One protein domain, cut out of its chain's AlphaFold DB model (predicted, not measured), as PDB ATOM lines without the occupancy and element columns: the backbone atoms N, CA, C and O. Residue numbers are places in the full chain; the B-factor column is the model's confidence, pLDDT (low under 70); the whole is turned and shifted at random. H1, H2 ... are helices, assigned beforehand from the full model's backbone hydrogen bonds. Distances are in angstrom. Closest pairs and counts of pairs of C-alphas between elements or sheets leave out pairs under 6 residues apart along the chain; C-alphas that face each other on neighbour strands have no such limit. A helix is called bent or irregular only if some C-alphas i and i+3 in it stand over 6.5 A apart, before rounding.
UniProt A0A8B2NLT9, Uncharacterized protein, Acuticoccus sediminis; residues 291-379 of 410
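Overview. This is residues 291 to 379 of the 410 residues of an uncharacterized protein of Acuticoccus sediminis (UniProt A0A8B2NLT9). Two pairs of side-by-side helices are set crosswise to each other: H1 with H4, and H3 with H5, both pairs running the same way, with H1 about perpendicular to H3 and H5. The very short H2 sits at a corner by residues 310 to 314 of H1, and a loop of residues 291 to 303 before H1 reaches to one end of the longest axis at Arg 295. The printed part has 89 residues with five named helices, H1 to H5 in that order along the chain, and no named strand; its class is all helix. It is compact, with a radius of gyration of the C-alphas of 12.0 A, and the C-alphas span 36 by 26 by 24 A.

Along the chain. H1, the longest helix by residues, is residues 304 to 316, 18.3 A from C-alpha 304 at (54.283, -5.846, 101.492) to C-alpha 316 at (59.310, 3.409, 116.478). H4 is residues 348 to 359, 18.0 A long. It is irregular: C-alphas 349 and 352 are 7.2 A apart. H3 is residues 329 to 340, 16.5 A long, and H5 is residues 368 to 379, 16.4 A long, ending at C-alpha 379 at (67.275, 6.209, 93.942). H2 is residues 320 to 323, 5.4 A long.

Arrangement. H1 touches H4, closest at the C-alphas of Ala 315 and Leu 357, 5.3 A apart. They run the same way at a shallow tilt of 32 degrees, only just short of steep. H1 and H2 only just touch, and only at the corner by their link, with 3 pairs of C-alphas within 8 A; the closest are Leu 310 and Pro 320, 5.5 A. H1 is close to but not clearly touching H3, at C-alphas of Ala 307 and Ile 335, 6.7 A, and about perpendicular at 73 degrees. H1 is likewise close but not clearly touching H5, at C-alphas of Leu 311 and Val 370, 7.0 A, and about perpendicular at 83 degrees. H3 and H5 touch with 20 pairs of C-alphas within 8 A, closest at Ala 336 and His 369, 4.2 A, and run the same way at a shallow tilt of 10 degrees. Residues 354 to 358 of H4 touch residues 370 to 374 of H5, closest at the C-alphas of Ile 354 and Leu 374, 6.9 A, about perpendicular at 73 degrees. H3 and H4 are apart, as are H2 and H3. In H1, H3 and H5 every O i to N i+4 pair is within hydrogen-bond range, in H4 6 of 8 are, and H2 is too short for such a pair.

Size, cuts and confidence. The two C-alphas farthest apart are those of Arg 295 and Asp 359, 36.3 A. The printed part has no cut. The links H1 to H2 and H2 to H3 are tight, and H3 to H4 and H4 to H5 are short. The mean pLDDT of the printed part is 90.4; residues 361 to 365 and residue 379 are under 70.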
ATOM      1  N   CYS A 291      49.016 -10.290 108.076       92.88
ATOM      2  CA  CYS A 291      49.191 -11.066 106.859       92.88
ATOM      3  C   CYS A 291      47.881 -11.679 106.349       92.88
ATOM      4  O   CYS A 291      47.166 -12.376 107.071       92.88
ATOM      5  N   TRP A 292      47.616 -11.477 105.059       84.00
ATOM      6  CA  TRP A 292      46.503 -12.098 104.338       84.00
ATOM      7  C   TRP A 292      46.952 -13.216 103.381       84.00
ATOM      8  O   TRP A 292      46.111 -13.934 102.859       84.00
ATOM      9  N   GLN A 293      48.265 -13.376 103.165       85.25
ATOM     10  CA  GLN A 293      48.843 -14.348 102.223       85.25
ATOM     11  C   GLN A 293      49.279 -15.658 102.887       85.25
ATOM     12  O   GLN A 293      49.517 -16.644 102.195       85.25
ATOM     13  N   SER A 294      49.423 -15.669 104.215       84.06
ATOM     14  CA  SER A 294      49.812 -16.875 104.943       84.06
ATOM     15  C   SER A 294      48.715 -17.933 104.824       84.06
ATOM     16  O   SER A 294      47.538 -17.637 105.073       84.06
ATOM     17  N   ARG A 295      49.107 -19.154 104.439       78.50
ATOM     18  CA  ARG A 295      48.217 -20.324 104.461       78.50
ATOM     19  C   ARG A 295      47.828 -20.630 105.906       78.50
ATOM     20  O   ARG A 295      46.640 -20.654 106.214       78.50
ATOM     21  N   ASP A 296      48.826 -20.678 106.780       83.88
ATOM     22  CA  ASP A 296      48.662 -20.914 108.212       83.88
ATOM     23  C   ASP A 296      48.394 -19.619 108.989       83.88
ATOM     24  O   ASP A 296      48.533 -18.503 108.466       83.88
ATOM     25  N   PHE A 297      48.005 -19.760 110.257       85.44
ATOM     26  CA  PHE A 297      47.881 -18.632 111.178       85.44
ATOM     27  C   PHE A 297      49.251 -17.977 111.433       85.44
ATOM     28  O   PHE A 297      50.243 -18.664 111.654       85.44
ATOM     29  N   GLY A 298      49.299 -16.639 111.395       89.81
ATOM     30  CA  GLY A 298      50.507 -15.851 111.664       89.81
ATOM     31  C   GLY A 298      50.933 -14.913 110.528       89.81
ATOM     32  O   GLY A 298      50.227 -14.710 109.534       89.81
ATOM     33  N   ASN A 299      52.108 -14.296 110.698       95.56
ATOM     34  CA  ASN A 299      52.681 -13.347 109.745       95.56
ATOM     35  C   ASN A 299      53.781 -13.999 108.899       95.56
ATOM     36  O   ASN A 299      54.820 -14.397 109.421       95.56
ATOM     37  N   CYS A 300      53.616 -14.016 107.568       95.62
ATOM     38  CA  CYS A 300      54.652 -14.552 106.671       95.62
ATOM     39  C   CYS A 300      55.971 -13.760 106.715       95.62
ATOM     40  O   CYS A 300      57.006 -14.280 106.310       95.62
ATOM     41  N   CYS A 301      55.926 -12.503 107.182       96.38
ATOM     42  CA  CYS A 301      57.077 -11.608 107.312       96.38
ATOM     43  C   CYS A 301      57.858 -11.383 106.004       96.38
ATOM     44  O   CYS A 301      59.035 -11.069 106.042       96.38
ATOM     45  N   THR A 302      57.216 -11.530 104.839       96.56
ATOM     46  CA  THR A 302      57.860 -11.296 103.528       96.56
ATOM     47  C   THR A 302      56.957 -10.612 102.497       96.56
ATOM     48  O   THR A 302      57.416 -10.281 101.402       96.56
ATOM     49  N   CYS A 303      55.666 -10.417 102.785       96.19
ATOM     50  CA  CYS A 303      54.750  -9.666 101.918       96.19
ATOM     51  C   CYS A 303      54.780  -8.165 102.239       96.19
ATOM     52  O   CYS A 303      55.161  -7.792 103.347       96.19
ATOM     53  N   GLU A 304      54.312  -7.314 101.316       95.62
ATOM     54  CA  GLU A 304      54.283  -5.846 101.492       95.62
ATOM     55  C   GLU A 304      53.665  -5.432 102.830       95.62
ATOM     56  O   GLU A 304      54.260  -4.657 103.569       95.62
ATOM     57  N   LYS A 305      52.509  -6.003 103.186       94.25
ATOM     58  CA  LYS A 305      51.778  -5.607 104.395       94.25
ATOM     59  C   LYS A 305      52.518  -5.994 105.679       94.25
ATOM     60  O   LYS A 305      52.462  -5.247 106.658       94.25
ATOM     61  N   CYS A 306      53.214  -7.139 105.676       97.25
ATOM     62  CA  CYS A 306      54.096  -7.518 106.782       97.25
ATOM     63  C   CYS A 306      55.318  -6.601 106.827       97.25
ATOM     64  O   CYS A 306      55.545  -5.993 107.863       97.25
ATOM     65  N   ALA A 307      56.034  -6.452 105.705       96.94
ATOM     66  CA  ALA A 307      57.222  -5.607 105.575       96.94
ATOM     67  C   ALA A 307      56.960  -4.164 106.026       96.94
ATOM     68  O   ALA A 307      57.725  -3.601 106.799       96.94
ATOM     69  N   ARG A 308      55.829  -3.584 105.625       96.75
ATOM     70  CA  ARG A 308      55.438  -2.242 106.052       96.75
ATOM     71  C   ARG A 308      55.177  -2.155 107.549       96.75
ATOM     72  O   ARG A 308      55.493  -1.148 108.159       96.75
ATOM     73  N   THR A 309      54.562  -3.180 108.138       97.38
ATOM     74  CA  THR A 309      54.214  -3.155 109.567       97.38
ATOM     75  C   THR A 309      55.441  -3.413 110.445       97.38
ATOM     76  O   THR A 309      55.609  -2.709 111.430       97.38
ATOM     77  N   LEU A 310      56.331  -4.341 110.075       96.62
ATOM     78  CA  LEU A 310      57.589  -4.552 110.804       96.62
ATOM     79  C   LEU A 310      58.506  -3.325 110.714       96.62
ATOM     80  O   LEU A 310      58.969  -2.866 111.748       96.62
ATOM     81  N   LEU A 311      58.660  -2.717 109.530       96.06
ATOM     82  CA  LEU A 311      59.472  -1.502 109.378       96.06
ATOM     83  C   LEU A 311      58.855  -0.316 110.133       96.06
ATOM     84  O   LEU A 311      59.584   0.507 110.673       96.06
ATOM     85  N   ALA A 312      57.524  -0.248 110.227       97.00
ATOM     86  CA  ALA A 312      56.835   0.728 111.068       97.00
ATOM     87  C   ALA A 312      57.133   0.539 112.564       97.00
ATOM     88  O   ALA A 312      57.297   1.533 113.262       97.00
ATOM     89  N   ILE A 313      57.204  -0.705 113.050       97.12
ATOM     90  CA  ILE A 313      57.547  -1.025 114.447       97.12
ATOM     91  C   ILE A 313      59.018  -0.683 114.730       97.12
ATOM     92  O   ILE A 313      59.321  -0.032 115.728       97.12
ATOM     93  N   GLU A 314      59.924  -1.047 113.822       95.19
ATOM     94  CA  GLU A 314      61.354  -0.735 113.946       95.19
ATOM     95  C   GLU A 314      61.622   0.770 113.907       95.19
ATOM     96  O   GLU A 314      62.437   1.268 114.680       95.19
ATOM     97  N   ALA A 315      60.894   1.514 113.070       94.50
ATOM     98  CA  ALA A 315      60.961   2.974 113.027       94.50
ATOM     99  C   ALA A 315      60.583   3.616 114.376       94.50
ATOM    100  O   ALA A 315      61.158   4.630 114.785       94.50
ATOM    101  N   GLU A 316      59.668   2.992 115.120       94.69
ATOM    102  CA  GLU A 316      59.310   3.409 116.478       94.69
ATOM    103  C   GLU A 316      60.362   3.034 117.531       94.69
ATOM    104  O   GLU A 316      60.336   3.591 118.633       94.69
ATOM    105  N   GLY A 317      61.350   2.209 117.171       93.19
ATOM    106  CA  GLY A 317      62.448   1.772 118.034       93.19
ATOM    107  C   GLY A 317      62.135   0.509 118.834       93.19
ATOM    108  O   GLY A 317      62.703   0.326 119.906       93.19
ATOM    109  N   PHE A 318      61.215  -0.326 118.348       94.56
ATOM    110  CA  PHE A 318      60.844  -1.587 118.986       94.56
ATOM    111  C   PHE A 318      61.197  -2.789 118.115       94.56
ATOM    112  O   PHE A 318      61.340  -2.665 116.895       94.56
ATOM    113  N   GLU A 319      61.280  -3.966 118.732       94.31
ATOM    114  CA  GLU A 319      61.585  -5.199 118.018       94.31
ATOM    115  C   GLU A 319      60.299  -5.860 117.487       94.31
ATOM    116  O   GLU A 319      59.361  -6.097 118.253       94.31
ATOM    117  N   PRO A 320      60.204  -6.195 116.183       96.06
ATOM    118  CA  PRO A 320      58.997  -6.798 115.608       96.06
ATOM    119  C   PRO A 320      58.549  -8.101 116.290       96.06
ATOM    120  O   PRO A 320      57.353  -8.408 116.311       96.06
ATOM    121  N   SER A 321      59.486  -8.860 116.864       96.19
ATOM    122  CA  SER A 321      59.205 -10.094 117.608       96.19
ATOM    123  C   SER A 321      58.327  -9.853 118.835       96.19
ATOM    124  O   SER A 321      57.480 -10.688 119.144       96.19
ATOM    125  N   GLU A 322      58.430  -8.676 119.456       96.19
ATOM    126  CA  GLU A 322      57.586  -8.252 120.575       96.19
ATOM    127  C   GLU A 322      56.122  -8.010 120.179       96.19
ATOM    128  O   GLU A 322      55.292  -7.764 121.051       96.19
ATOM    129  N   PHE A 323      55.817  -8.029 118.876       97.56
ATOM    130  CA  PHE A 323      54.488  -7.782 118.318       97.56
ATOM    131  C   PHE A 323      53.993  -8.926 117.421       97.56
ATOM    132  O   PHE A 323      53.114  -8.723 116.579       97.56
ATOM    133  N   GLY A 324      54.557 -10.130 117.567       95.62
ATOM    134  CA  GLY A 324      54.122 -11.326 116.834       95.62
ATOM    135  C   GLY A 324      54.718 -11.483 115.427       95.62
ATOM    136  O   GLY A 324      54.159 -12.197 114.586       95.62
ATOM    137  N   PHE A 325      55.846 -10.827 115.127       96.81
ATOM    138  CA  PHE A 325      56.575 -11.016 113.867       96.81
ATOM    139  C   PHE A 325      57.847 -11.844 114.069       96.81
ATOM    140  O   PHE A 325      58.850 -11.358 114.580       96.81
ATOM    141  N   ASN A 326      57.838 -13.089 113.585       94.94
ATOM    142  CA  ASN A 326      59.032 -13.934 113.521       94.94
ATOM    143  C   ASN A 326      59.861 -13.616 112.257       94.94
ATOM    144  O   ASN A 326      59.783 -14.330 111.242       94.94
ATOM    145  N   LEU A 327      60.584 -12.493 112.309       95.31
ATOM    146  CA  LEU A 327      61.506 -12.021 111.278       95.31
ATOM    147  C   LEU A 327      62.883 -12.668 111.482       95.31
ATOM    148  O   LEU A 327      63.621 -12.286 112.380       95.31
ATOM    149  N   THR A 328      63.214 -13.649 110.644       95.81
ATOM    150  CA  THR A 328      64.548 -14.264 110.588       95.81
ATOM    151  C   THR A 328      65.449 -13.492 109.623       95.81
ATOM    152  O   THR A 328      64.938 -12.803 108.736       95.81
ATOM    153  N   ASP A 329      66.769 -13.669 109.716       94.62
ATOM    154  CA  ASP A 329      67.737 -13.039 108.799       94.62
ATOM    155  C   ASP A 329      67.434 -13.351 107.327       94.62
ATOM    156  O   ASP A 329      67.448 -12.470 106.469       94.62
ATOM    157  N   GLU A 330      67.050 -14.595 107.034       96.75
ATOM    158  CA  GLU A 330      66.625 -15.013 105.695       96.75
ATOM    159  C   GLU A 330      65.411 -14.206 105.208       96.75
ATOM    160  O   GLU A 330      65.391 -13.691 104.089       96.75
ATOM    161  N   LYS A 331      64.392 -14.030 106.057       96.75
ATOM    162  CA  LYS A 331      63.198 -13.244 105.712       96.75
ATOM    163  C   LYS A 331      63.522 -11.760 105.554       96.75
ATOM    164  O   LYS A 331      62.959 -11.121 104.663       96.75
ATOM    165  N   ALA A 332      64.435 -11.221 106.361       96.75
ATOM    166  CA  ALA A 332      64.936  -9.859 106.213       96.75
ATOM    167  C   ALA A 332      65.623  -9.665 104.850       96.75
ATOM    168  O   ALA A 332      65.310  -8.715 104.129       96.75
ATOM    169  N   LEU A 333      66.468 -10.613 104.431       96.75
ATOM    170  CA  LEU A 333      67.084 -10.618 103.100       96.75
ATOM    171  C   LEU A 333      66.041 -10.711 101.976       96.75
ATOM    172  O   LEU A 333      66.143  -9.987 100.986       96.75
ATOM    173  N   VAL A 334      64.992 -11.523 102.138       97.69
ATOM    174  CA  VAL A 334      63.886 -11.611 101.165       97.69
ATOM    175  C   VAL A 334      63.132 -10.284 101.040       97.69
ATOM    176  O   VAL A 334      62.756  -9.893  99.932       97.69
ATOM    177  N   ILE A 335      62.881  -9.574 102.144       97.44
ATOM    178  CA  ILE A 335      62.271  -8.235 102.088       97.44
ATOM    179  C   ILE A 335      63.202  -7.270 101.350       97.44
ATOM    180  O   ILE A 335      62.737  -6.532 100.479       97.44
ATOM    181  N   ALA A 336      64.498  -7.297 101.666       96.31
ATOM    182  CA  ALA A 336      65.497  -6.451 101.028       96.31
ATOM    183  C   ALA A 336      65.552  -6.671  99.505       96.31
ATOM    184  O   ALA A 336      65.482  -5.705  98.745       96.31
ATOM    185  N   ASP A 337      65.582  -7.928  99.047       96.94
ATOM    186  CA  ASP A 337      65.508  -8.279  97.621       96.94
ATOM    187  C   ASP A 337      64.222  -7.756  96.969       96.94
ATOM    188  O   ASP A 337      64.251  -7.146  95.899       96.94
ATOM    189  N   LYS A 338      63.070  -7.931  97.626       97.06
ATOM    190  CA  LYS A 338      61.785  -7.454  97.094       97.06
ATOM    191  C   LYS A 338      61.719  -5.934  96.977       97.06
ATOM    192  O   LYS A 338      61.082  -5.449  96.043       97.06
ATOM    193  N   LEU A 339      62.342  -5.196  97.893       95.75
ATOM    194  CA  LEU A 339      62.446  -3.737  97.821       95.75
ATOM    195  C   LEU A 339      63.365  -3.309  96.670       95.75
ATOM    196  O   LEU A 339      62.948  -2.518  95.826       95.75
ATOM    197  N   ARG A 340      64.568  -3.892  96.573       94.31
ATOM    198  CA  ARG A 340      65.548  -3.565  95.518       94.31
ATOM    199  C   ARG A 340      65.057  -3.919  94.116       94.31
ATOM    200  O   ARG A 340      65.226  -3.139  93.187       94.31
ATOM    201  N   SER A 341      64.402  -5.068  93.969       94.38
ATOM    202  CA  SER A 341      63.799  -5.499  92.699       94.38
ATOM    203  C   SER A 341      62.484  -4.781  92.369       94.38
ATOM    204  O   SER A 341      61.919  -4.990  91.295       94.38
ATOM    205  N   GLY A 342      61.947  -3.967  93.287       92.50
ATOM    206  CA  GLY A 342      60.679  -3.267  93.102       92.50
ATOM    207  C   GLY A 342      59.446  -4.180  93.094       92.50
ATOM    208  O   GLY A 342      58.396  -3.767  92.597       92.50
ATOM    209  N   LYS A 343      59.540  -5.406  93.632       94.81
ATOM    210  CA  LYS A 343      58.386  -6.282  93.923       94.81
ATOM    211  C   LYS A 343      57.563  -5.753  95.102       94.81
ATOM    212  O   LYS A 343      56.350  -5.936  95.142       94.81
ATOM    213  N   ILE A 344      58.217  -5.095  96.057       94.94
ATOM    214  CA  ILE A 344      57.591  -4.216  97.045       94.94
ATOM    215  C   ILE A 344      57.986  -2.795  96.662       94.94
ATOM    216  O   ILE A 344      59.166  -2.463  96.664       94.94
ATOM    217  N   ARG A 345      56.998  -1.962  96.326       91.62
ATOM    218  CA  ARG A 345      57.223  -0.556  95.973       91.62
ATOM    219  C   ARG A 345      56.691   0.335  97.088       91.62
ATOM    220  O   ARG A 345      55.475   0.340  97.299       91.62
ATOM    221  N   PRO A 346      57.556   1.073  97.800       90.06
ATOM    222  CA  PRO A 346      57.108   2.056  98.773       90.06
ATOM    223  C   PRO A 346      56.176   3.082  98.119       90.06
ATOM    224  O   PRO A 346      56.509   3.710  97.118       90.06
ATOM    225  N   THR A 347      54.984   3.237  98.686       86.56
ATOM    226  CA  THR A 347      53.977   4.220  98.258       86.56
ATOM    227  C   THR A 347      53.916   5.389  99.242       86.56
ATOM    228  O   THR A 347      54.688   5.460 100.202       86.56
ATOM    229  N   ILE A 348      52.944   6.291  99.074       82.44
ATOM    230  CA  ILE A 348      52.683   7.375 100.035       82.44
ATOM    231  C   ILE A 348      52.516   6.869 101.480       82.44
ATOM    232  O   ILE A 348      52.893   7.569 102.416       82.44
ATOM    233  N   HIS A 349      52.044   5.631 101.670       84.75
ATOM    234  CA  HIS A 349      51.841   5.019 102.987       84.75
ATOM    235  C   HIS A 349      53.138   4.637 103.712       84.75
ATOM    236  O   HIS A 349      53.089   4.303 104.892       84.75
ATOM    237  N   TRP A 350      54.280   4.664 103.023       92.31
ATOM    238  CA  TRP A 350      55.597   4.378 103.592       92.31
ATOM    239  C   TRP A 350      56.336   5.643 104.035       92.31
ATOM    240  O   TRP A 350      57.292   5.555 104.799       92.31
ATOM    241  N   ARG A 351      55.895   6.828 103.587       90.88
ATOM    242  CA  ARG A 351      56.580   8.103 103.857       90.88
ATOM    243  C   ARG A 351      56.814   8.372 105.350       90.88
ATOM    244  O   ARG A 351      57.934   8.757 105.673       90.88
ATOM    245  N   PRO A 352      55.841   8.164 106.262       92.25
ATOM    246  CA  PRO A 352      56.085   8.377 107.690       92.25
ATOM    247  C   PRO A 352      57.160   7.442 108.261       92.25
ATOM    248  O   PRO A 352      58.006   7.886 109.024       92.25
ATOM    249  N   ILE A 353      57.170   6.174 107.829       94.50
ATOM    250  CA  ILE A 353      58.157   5.165 108.247       94.50
ATOM    251  C   ILE A 353      59.558   5.587 107.803       94.50
ATOM    252  O   ILE A 353      60.486   5.602 108.601       94.50
ATOM    253  N   ILE A 354      59.696   5.965 106.529       93.00
ATOM    254  CA  ILE A 354      60.976   6.381 105.946       93.00
ATOM    255  C   ILE A 354      61.550   7.581 106.702       93.00
ATOM    256  O   ILE A 354      62.716   7.541 107.062       93.00
ATOM    257  N   ARG A 355      60.736   8.608 106.991       91.44
ATOM    258  CA  ARG A 355      61.190   9.794 107.743       91.44
ATOM    259  C   ARG A 355      61.740   9.420 109.118       91.44
ATOM    260  O   ARG A 355      62.840   9.821 109.464       91.44
ATOM    261  N   LEU A 356      61.009   8.589 109.861       92.06
ATOM    262  CA  LEU A 356      61.441   8.129 111.183       92.06
ATOM    263  C   LEU A 356      62.748   7.323 111.134       92.06
ATOM    264  O   LEU A 356      63.565   7.444 112.041       92.06
ATOM    265  N   LEU A 357      62.952   6.519 110.086       91.38
ATOM    266  CA  LEU A 357      64.190   5.759 109.877       91.38
ATOM    267  C   LEU A 357      65.353   6.637 109.386       91.38
ATOM    268  O   LEU A 357      66.500   6.346 109.703       91.38
ATOM    269  N   GLU A 358      65.089   7.702 108.620       88.50
ATOM    270  CA  GLU A 358      66.105   8.700 108.246       88.50
ATOM    271  C   GLU A 358      66.598   9.469 109.489       88.50
ATOM    272  O   GLU A 358      67.798   9.703 109.622       88.50
ATOM    273  N   ASP A 359      65.696   9.787 110.423       83.00
ATOM    274  CA  ASP A 359      66.001  10.527 111.658       83.00
ATOM    275  C   ASP A 359      66.635   9.655 112.761       83.00
ATOM    276  O   ASP A 359      67.163  10.168 113.752       83.00
ATOM    277  N   ARG A 360      66.584   8.326 112.615       75.44
ATOM    278  CA  ARG A 360      67.120   7.349 113.573       75.44
ATOM    279  C   ARG A 360      68.048   6.381 112.845       75.44
ATOM    280  O   ARG A 360      67.562   5.370 112.340       75.44
ATOM    281  N   PRO A 361      69.365   6.646 112.788       61.06
ATOM    282  CA  PRO A 361      70.289   5.761 112.097       61.06
ATOM    283  C   PRO A 361      70.241   4.361 112.717       61.06
ATOM    284  O   PRO A 361      70.660   4.140 113.850       61.06
ATOM    285  N   VAL A 362      69.689   3.423 111.954       66.44
ATOM    286  CA  VAL A 362      69.717   1.990 112.238       66.44
ATOM    287  C   VAL A 362      71.010   1.433 111.651       66.44
ATOM    288  O   VAL A 362      71.391   1.820 110.545       66.44
ATOM    289  N   ASP A 363      71.676   0.518 112.357       67.50
ATOM    290  CA  ASP A 363      72.812  -0.209 111.789       67.50
ATOM    291  C   ASP A 363      72.357  -0.990 110.543       67.50
ATOM    292  O   ASP A 363      71.690  -2.027 110.617       67.50
ATOM    293  N   ALA A 364      72.707  -0.452 109.375       61.25
ATOM    294  CA  ALA A 364      72.337  -0.991 108.076       61.25
ATOM    295  C   ALA A 364      72.952  -2.376 107.816       61.25
ATOM    296  O   ALA A 364      72.392  -3.141 107.030       61.25
ATOM    297  N   SER A 365      74.071  -2.705 108.475       62.78
ATOM    298  CA  SER A 365      74.700  -4.024 108.370       62.78
ATOM    299  C   SER A 365      73.903  -5.097 109.117       62.78
ATOM    300  O   SER A 365      73.816  -6.229 108.647       62.78
ATOM    301  N   ALA A 366      73.235  -4.718 110.211       79.25
ATOM    302  CA  ALA A 366      72.379  -5.603 110.995       79.25
ATOM    303  C   ALA A 366      70.956  -5.741 110.423       79.25
ATOM    304  O   ALA A 366      70.308  -6.766 110.627       79.25
ATOM    305  N   LYS A 367      70.444  -4.725 109.710       89.38
ATOM    306  CA  LYS A 367      69.057  -4.698 109.200       89.38
ATOM    307  C   LYS A 367      68.996  -4.474 107.676       89.38
ATOM    308  O   LYS A 367      68.688  -3.365 107.223       89.38
ATOM    309  N   PRO A 368      69.225  -5.516 106.849       92.81
ATOM    310  CA  PRO A 368      69.320  -5.376 105.391       92.81
ATOM    311  C   PRO A 368      68.027  -4.877 104.725       92.81
ATOM    312  O   PRO A 368      68.078  -4.211 103.691       92.81
ATOM    313  N   HIS A 369      66.857  -5.166 105.303       95.12
ATOM    314  CA  HIS A 369      65.552  -4.685 104.830       95.12
ATOM    315  C   HIS A 369      65.337  -3.188 105.080       95.12
ATOM    316  O   HIS A 369      64.725  -2.525 104.243       95.12
ATOM    317  N   VAL A 370      65.864  -2.648 106.184       93.88
ATOM    318  CA  VAL A 370      65.864  -1.200 106.462       93.88
ATOM    319  C   VAL A 370      66.761  -0.486 105.455       93.88
ATOM    320  O   VAL A 370      66.331   0.481 104.824       93.88
ATOM    321  N   ALA A 371      67.976  -1.003 105.244       92.06
ATOM    322  CA  ALA A 371      68.921  -0.459 104.270       92.06
ATOM    323  C   ALA A 371      68.315  -0.420 102.858       92.06
ATOM    324  O   ALA A 371      68.280   0.637 102.228       92.06
ATOM    325  N   ALA A 372      67.733  -1.536 102.405       93.81
ATOM    326  CA  ALA A 372      67.077  -1.626 101.104       93.81
ATOM    327  C   ALA A 372      65.906  -0.641 100.943       93.81
ATOM    328  O   ALA A 372      65.708  -0.089  99.859       93.81
ATOM    329  N   LEU A 373      65.133  -0.386 102.008       93.50
ATOM    330  CA  LEU A 373      64.073   0.622 101.970       93.50
ATOM    331  C   LEU A 373      64.666   2.019 101.744       93.50
ATOM    332  O   LEU A 373      64.220   2.726 100.840       93.50
ATOM    333  N   LEU A 374      65.677   2.409 102.521       90.94
ATOM    334  CA  LEU A 374      66.304   3.729 102.403       90.94
ATOM    335  C   LEU A 374      67.023   3.915 101.054       90.94
ATOM    336  O   LEU A 374      66.923   4.984 100.448       90.94
ATOM    337  N   GLU A 375      67.678   2.871 100.538       89.31
ATOM    338  CA  GLU A 375      68.262   2.828  99.187       89.31
ATOM    339  C   GLU A 375      67.204   3.108  98.110       89.31
ATOM    340  O   GLU A 375      67.397   3.994  97.274       89.31
ATOM    341  N   SER A 376      66.056   2.419  98.176       83.81
ATOM    342  CA  SER A 376      64.978   2.549  97.183       83.81
ATOM    343  C   SER A 376      64.390   3.965  97.100       83.81
ATOM    344  O   SER A 376      63.904   4.386  96.051       83.81
ATOM    345  N   VAL A 377      64.454   4.729  98.194       79.94
ATOM    346  CA  VAL A 377      63.970   6.116  98.246       79.94
ATOM    347  C   VAL A 377      65.021   7.079  97.707       79.94
ATOM    348  O   VAL A 377      64.680   8.008  96.974       79.94
ATOM    349  N   ARG A 378      66.303   6.858  98.025       78.19
ATOM    350  CA  ARG A 378      67.409   7.672  97.496       78.19
ATOM    351  C   ARG A 378      67.476   7.586  95.974       78.19
ATOM    352  O   ARG A 378      67.569   8.626  95.334       78.19
ATOM    353  N   SER A 379      67.312   6.392  95.400       62.62
ATOM    354  CA  SER A 379      67.275   6.209  93.942       62.62
ATOM    355  C   SER A 379      66.110   6.937  93.260       62.62
ATOM    356  O   SER A 379      66.233   7.338  92.107       62.62
TER     357      SER A 379